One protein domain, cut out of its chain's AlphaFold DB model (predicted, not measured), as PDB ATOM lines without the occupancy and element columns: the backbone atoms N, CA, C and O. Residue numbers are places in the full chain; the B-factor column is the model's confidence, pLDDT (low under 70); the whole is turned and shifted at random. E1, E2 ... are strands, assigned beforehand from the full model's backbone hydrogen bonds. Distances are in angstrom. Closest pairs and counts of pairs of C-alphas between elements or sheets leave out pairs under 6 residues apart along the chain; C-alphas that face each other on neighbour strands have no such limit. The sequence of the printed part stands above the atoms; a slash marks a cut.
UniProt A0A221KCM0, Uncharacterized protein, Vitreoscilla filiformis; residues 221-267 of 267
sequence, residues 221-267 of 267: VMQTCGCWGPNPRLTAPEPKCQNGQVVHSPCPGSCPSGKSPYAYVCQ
ATOM      1  N   VAL A 221     279.054 349.852 203.652       78.38
ATOM      2  CA  VAL A 221     280.386 349.549 203.103       78.38
ATOM      3  C   VAL A 221     281.372 349.250 204.233       78.38
ATOM      4  O   VAL A 221     281.645 350.114 205.061       78.38
ATOM      5  N   MET A 222     281.931 348.039 204.238       81.19
ATOM      6  CA  MET A 222     282.949 347.586 205.199       81.19
ATOM      7  C   MET A 222     284.367 347.737 204.657       81.19
ATOM      8  O   MET A 222     285.294 348.080 205.386       81.19
ATOM      9  N   GLN A 223     284.527 347.500 203.359       80.81
ATOM     10  CA  GLN A 223     285.775 347.693 202.645       80.81
ATOM     11  C   GLN A 223     285.448 348.392 201.341       80.81
ATOM     12  O   GLN A 223     284.702 347.862 200.519       80.81
ATOM     13  N   THR A 224     285.985 349.592 201.164       80.19
ATOM     14  CA  THR A 224     285.810 350.350 199.928       80.19
ATOM     15  C   THR A 224     286.519 349.661 198.767       80.19
ATOM     16  O   THR A 224     287.441 348.860 198.959       80.19
ATOM     17  N   CYS A 225     286.111 350.006 197.546       79.44
ATOM     18  CA  CYS A 225     286.741 349.499 196.336       79.44
ATOM     19  C   CYS A 225     288.261 349.694 196.353       79.44
ATOM     20  O   CYS A 225     288.752 350.796 196.595       79.44
ATOM     21  N   GLY A 226     288.997 348.618 196.080       76.50
ATOM     22  CA  GLY A 226     290.455 348.634 196.024       76.50
ATOM     23  C   GLY A 226     291.028 347.339 195.458       76.50
ATOM     24  O   GLY A 226     290.289 346.417 195.118       76.50
ATOM     25  N   CYS A 227     292.355 347.282 195.357       80.25
ATOM     26  CA  CYS A 227     293.077 346.115 194.859       80.25
ATOM     27  C   CYS A 227     293.528 345.221 196.007       80.25
ATOM     28  O   CYS A 227     294.512 345.510 196.696       80.25
ATOM     29  N   TRP A 228     292.832 344.107 196.164       77.88
ATOM     30  CA  TRP A 228     293.014 343.180 197.274       77.88
ATOM     31  C   TRP A 228     293.417 341.801 196.754       77.88
ATOM     32  O   TRP A 228     293.626 341.645 195.554       77.88
ATOM     33  N   GLY A 229     293.620 340.832 197.646       68.69
ATOM     34  CA  GLY A 229     294.195 339.528 197.303       68.69
ATOM     35  C   GLY A 229     293.503 338.817 196.128       68.69
ATOM     36  O   GLY A 229     292.356 339.123 195.791       68.69
ATOM     37  N   PRO A 230     294.192 337.862 195.488       50.38
ATOM     38  CA  PRO A 230     293.620 337.139 194.369       50.38
ATOM     39  C   PRO A 230     292.523 336.225 194.921       50.38
ATOM     40  O   PRO A 230     292.796 335.379 195.770       50.38
ATOM     41  N   ASN A 231     291.296 336.389 194.425       55.53
ATOM     42  CA  ASN A 231     290.098 335.628 194.815       55.53
ATOM     43  C   ASN A 231     289.445 336.090 196.135       55.53
ATOM     44  O   ASN A 231     289.592 335.432 197.171       55.53
ATOM     45  N   PRO A 232     288.665 337.188 196.109       72.44
ATOM     46  CA  PRO A 232     287.761 337.499 197.211       72.44
ATOM     47  C   PRO A 232     286.829 336.324 197.505       72.44
ATOM     48  O   PRO A 232     286.244 335.732 196.595       72.44
ATOM     49  N   ARG A 233     286.617 336.026 198.789       69.62
ATOM     50  CA  ARG A 233     285.505 335.160 199.193       69.62
ATOM     51  C   ARG A 233     284.195 335.855 198.834       69.62
ATOM     52  O   ARG A 233     284.053 337.035 199.143       69.62
ATOM     53  N   LEU A 234     283.249 335.138 198.226       71.19
ATOM     54  CA  LEU A 234     281.943 335.708 197.872       71.19
ATOM     55  C   LEU A 234     281.184 336.215 199.105       71.19
ATOM     56  O   LEU A 234     280.508 337.232 199.016       71.19
ATOM     57  N   THR A 235     281.368 335.563 200.252       77.25
ATOM     58  CA  THR A 235     280.945 336.049 201.567       77.25
ATOM     59  C   THR A 235     282.014 335.763 202.623       77.25
ATOM     60  O   THR A 235     282.795 334.812 202.494       77.25
ATOM     61  N   ALA A 236     282.082 336.586 203.668       73.94
ATOM     62  CA  ALA A 236     282.991 336.388 204.796       73.94
ATOM     63  C   ALA A 236     282.324 336.791 206.123       73.94
ATOM     64  O   ALA A 236     281.519 337.722 206.121       73.94
ATOM     65  N   PRO A 237     282.638 336.126 207.252       86.69
ATOM     66  CA  PRO A 237     282.138 336.535 208.562       86.69
ATOM     67  C   PRO A 237     282.618 337.942 208.938       86.69
ATOM     68  O   PRO A 237     283.808 338.235 208.841       86.69
ATOM     69  N   GLU A 238     281.698 338.781 209.400       89.31
ATOM     70  CA  GLU A 238     281.959 340.127 209.903       89.31
ATOM     71  C   GLU A 238     280.968 340.455 211.034       89.31
ATOM     72  O   GLU A 238     279.810 340.784 210.764       89.31
ATOM     73  N   PRO A 239     281.391 340.372 212.308       87.94
ATOM     74  CA  PRO A 239     280.503 340.550 213.458       87.94
ATOM     75  C   PRO A 239     279.942 341.971 213.598       87.94
ATOM     76  O   PRO A 239     279.001 342.171 214.360       87.94
ATOM     77  N   LYS A 240     280.495 342.962 212.888       87.38
ATOM     78  CA  LYS A 240     279.953 344.328 212.874       87.38
ATOM     79  C   LYS A 240     278.724 344.478 211.976       87.38
ATOM     80  O   LYS A 240     277.993 345.456 212.128       87.38
ATOM     81  N   CYS A 241     278.497 343.549 211.049       86.06
ATOM     82  CA  CYS A 241     277.311 343.535 210.199       86.06
ATOM     83  C   CYS A 241     276.136 342.882 210.930       86.06
ATOM     84  O   CYS A 241     276.315 341.912 211.661       86.06
ATOM     85  N   GLN A 242     274.919 343.370 210.693       87.38
ATOM     86  CA  GLN A 242     273.709 342.861 211.343       87.38
ATOM     87  C   GLN A 242     273.491 341.354 211.115       87.38
ATOM     88  O   GLN A 242     273.094 340.653 212.040       87.38
ATOM     89  N   ASN A 243     273.808 340.845 209.919       84.69
ATOM     90  CA  ASN A 243     273.741 339.413 209.605       84.69
ATOM     91  C   ASN A 243     275.062 338.668 209.875       84.69
ATOM     92  O   ASN A 243     275.230 337.518 209.472       84.69
ATOM     93  N   GLY A 244     276.027 339.325 210.526       88.44
ATOM     94  CA  GLY A 244     277.329 338.755 210.865       88.44
ATOM     95  C   GLY A 244     278.216 338.440 209.659       88.44
ATOM     96  O   GLY A 244     279.168 337.672 209.803       88.44
ATOM     97  N   GLN A 245     277.901 338.963 208.468       85.88
ATOM     98  CA  GLN A 245     278.603 338.655 207.221       85.88
ATOM     99  C   GLN A 245     278.707 339.866 206.288       85.88
ATOM    100  O   GLN A 245     277.850 340.751 206.275       85.88
ATOM    101  N   VAL A 246     279.748 339.854 205.459       82.81
ATOM    102  CA  VAL A 246     279.902 340.719 204.288       82.81
ATOM    103  C   VAL A 246     279.796 339.912 203.005       82.81
ATOM    104  O   VAL A 246     280.177 338.742 202.967       82.81
ATOM    105  N   VAL A 247     279.351 340.565 201.936       82.19
ATOM    106  CA  VAL A 247     279.302 340.023 200.578       82.19
ATOM    107  C   VAL A 247     280.268 340.771 199.665       82.19
ATOM    108  O   VAL A 247     280.456 341.987 199.771       82.19
ATOM    109  N   HIS A 248     280.918 340.017 198.786       83.62
ATOM    110  CA  HIS A 248     281.804 340.535 197.758       83.62
ATOM    111  C   HIS A 248     281.026 341.422 196.784       83.62
ATOM    112  O   HIS A 248     280.067 340.978 196.153       83.62
ATOM    113  N   SER A 249     281.504 342.652 196.611       77.81
ATOM    114  CA  SER A 249     281.026 343.568 195.584       77.81
ATOM    115  C   SER A 249     282.158 343.837 194.592       77.81
ATOM    116  O   SER A 249     283.185 344.395 194.992       77.81
ATOM    117  N   PRO A 250     282.012 343.470 193.307       65.44
ATOM    118  CA  PRO A 250     283.024 343.770 192.305       65.44
ATOM    119  C   PRO A 250     283.129 345.282 192.095       65.44
ATOM    120  O   PRO A 250     282.127 345.999 192.145       65.44
ATOM    121  N   CYS A 251     284.346 345.761 191.843       70.25
ATOM    122  CA  CYS A 251     284.607 347.172 191.595       70.25
ATOM    123  C   CYS A 251     285.098 347.396 190.164       70.25
ATOM    124  O   CYS A 251     285.833 346.562 189.629       70.25
ATOM    125  N   PRO A 252     284.737 348.528 189.537       57.75
ATOM    126  CA  PRO A 252     285.309 348.907 188.256       57.75
ATOM    127  C   PRO A 252     286.810 349.203 188.408       57.75
ATOM    128  O   PRO A 252     287.240 349.789 189.401       57.75
ATOM    129  N   GLY A 253     287.602 348.817 187.408       63.56
ATOM    130  CA  GLY A 253     289.049 349.044 187.368       63.56
ATOM    131  C   GLY A 253     289.849 347.768 187.112       63.56
ATOM    132  O   GLY A 253     289.293 346.681 186.982       63.56
ATOM    133  N   SER A 254     291.170 347.908 187.020       75.19
ATOM    134  CA  SER A 254     292.111 346.791 186.905       75.19
ATOM    135  C   SER A 254     293.159 346.888 188.009       75.19
ATOM    136  O   SER A 254     293.469 347.979 188.488       75.19
ATOM    137  N   CYS A 255     293.676 345.742 188.444       74.06
ATOM    138  CA  CYS A 255     294.662 345.667 189.513       74.06
ATOM    139  C   CYS A 255     295.975 345.065 189.011       74.06
ATOM    140  O   CYS A 255     295.954 344.263 188.075       74.06
ATOM    141  N   PRO A 256     297.110 345.410 189.648       72.62
ATOM    142  CA  PRO A 256     298.379 344.741 189.398       72.62
ATOM    143  C   PRO A 256     298.257 343.224 189.566       72.62
ATOM    144  O   PRO A 256     297.421 342.739 190.334       72.62
ATOM    145  N   SER A 257     299.117 342.483 188.870       73.81
ATOM    146  CA  SER A 257     299.119 341.021 188.858       73.81
ATOM    147  C   SER A 257     299.035 340.426 190.267       73.81
ATOM    148  O   SER A 257     299.759 340.829 191.178       73.81
ATOM    149  N   GLY A 258     298.131 339.460 190.443       69.00
ATOM    150  CA  GLY A 258     297.887 338.808 191.732       69.00
ATOM    151  C   GLY A 258     296.935 339.563 192.664       69.00
ATOM    152  O   GLY A 258     296.799 339.167 193.818       69.00
ATOM    153  N   LYS A 259     296.266 340.623 192.197       69.81
ATOM    154  CA  LYS A 259     295.220 341.328 192.948       69.81
ATOM    155  C   LYS A 259     293.931 341.461 192.138       69.81
ATOM    156  O   LYS A 259     293.961 341.444 190.908       69.81
ATOM    157  N   SER A 260     292.804 341.626 192.822       69.62
ATOM    158  CA  SER A 260     291.481 341.800 192.209       69.62
ATOM    159  C   SER A 260     290.789 343.072 192.725       69.62
ATOM    160  O   SER A 260     290.903 343.368 193.919       69.62
ATOM    161  N   PRO A 261     290.086 343.832 191.858       82.00
ATOM    162  CA  PRO A 261     289.366 345.038 192.255       82.00
ATOM    163  C   PRO A 261     288.016 344.675 192.880       82.00
ATOM    164  O   PRO A 261     287.067 344.326 192.178       82.00
ATOM    165  N   TYR A 262     287.917 344.761 194.206       80.75
ATOM    166  CA  TYR A 262     286.667 344.474 194.910       80.75
ATOM    167  C   TYR A 262     286.489 345.272 196.206       80.75
ATOM    168  O   TYR A 262     287.416 345.910 196.710       80.75
ATOM    169  N   ALA A 263     285.265 345.231 196.722       84.88
ATOM    170  CA  ALA A 263     284.801 345.797 197.980       84.88
ATOM    171  C   ALA A 263     284.055 344.723 198.792       84.88
ATOM    172  O   ALA A 263     283.651 343.687 198.255       84.88
ATOM    173  N   TYR A 264     283.839 344.994 200.078       86.12
ATOM    174  CA  TYR A 264     282.946 344.214 200.932       86.12
ATOM    175  C   TYR A 264     281.876 345.127 201.519       86.12
ATOM    176  O   TYR A 264     282.182 346.192 202.060       86.12
ATOM    177  N   VAL A 265     280.622 344.695 201.422       84.94
ATOM    178  CA  VAL A 265     279.458 345.379 201.996       84.94
ATOM    179  C   VAL A 265     278.737 344.430 202.943       84.94
ATOM    180  O   VAL A 265     278.722 343.226 202.697       84.94
ATOM    181  N   CYS A 266     278.163 344.946 204.029       84.00
ATOM    182  CA  CYS A 266     277.361 344.135 204.940       84.00
ATOM    183  C   CYS A 266     276.185 343.504 204.197       84.00
ATOM    184  O   CYS A 266     275.493 344.191 203.438       84.00
ATOM    185  N   GLN A 267     275.978 342.208 204.425       81.25
ATOM    186  CA  GLN A 267     274.802 341.488 203.955       81.25
ATOM    187  C   GLN A 267     273.625 341.691 204.903       81.25
ATOM    188  O   GLN A 267     273.844 341.847 206.124       81.25
TER     189      GLN A 267
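Overview. This is residues 221 to 267 of the 267 residues of an uncharacterized protein of Vitreoscilla filiformis (UniProt A0A221KCM0). A single, strongly twisted sheet of four strands makes a narrow rod, with the E2 to E3 link at one end and the E3 to E4 link at the other. The 47 printed residues hold E1, E2, E3 and E4 in chain order and no named helix: all strand, antiparallel, order E1 E4 E3 E2. It is compact, with a radius of gyration of the C-alphas of 10.7 A, and spans 33 by 15 by 12 A.

Along the chain. Find C-alpha 221 at (280.386, 349.549, 203.103); E1 runs to residue 228, 15.3 A, and bends by 75 degrees at residue 225. E2 is residues 235 to 237, 7.1 A; E3 is 245 to 250, 16.4 A; E4 is 260 to 266, 19.2 A, ending at (277.361, 344.135, 204.940).

Arrangement. Look first at edge strand E1 beside E4, where N 222 and O 264 are 2.9 A apart. E2, E3 and E4 form a meander, each the antiparallel neighbour of the one before; with E1, E4's antiparallel neighbour, they make a Greek key. In hairpin E3 and E4, N 247 and O 265 are 2.8 A apart; in hairpin E2 and E3, N 246 and O 236 are 2.8 A apart. E1 and E2 are apart.

Size, cuts and confidence. The C-alphas farthest apart, Gln 242 and Ser 257, are 34.0 A apart. The printed part has no cut and no long link; pLDDT is under 70 at 10 residues, among them 229 to 231 and 258 to 260.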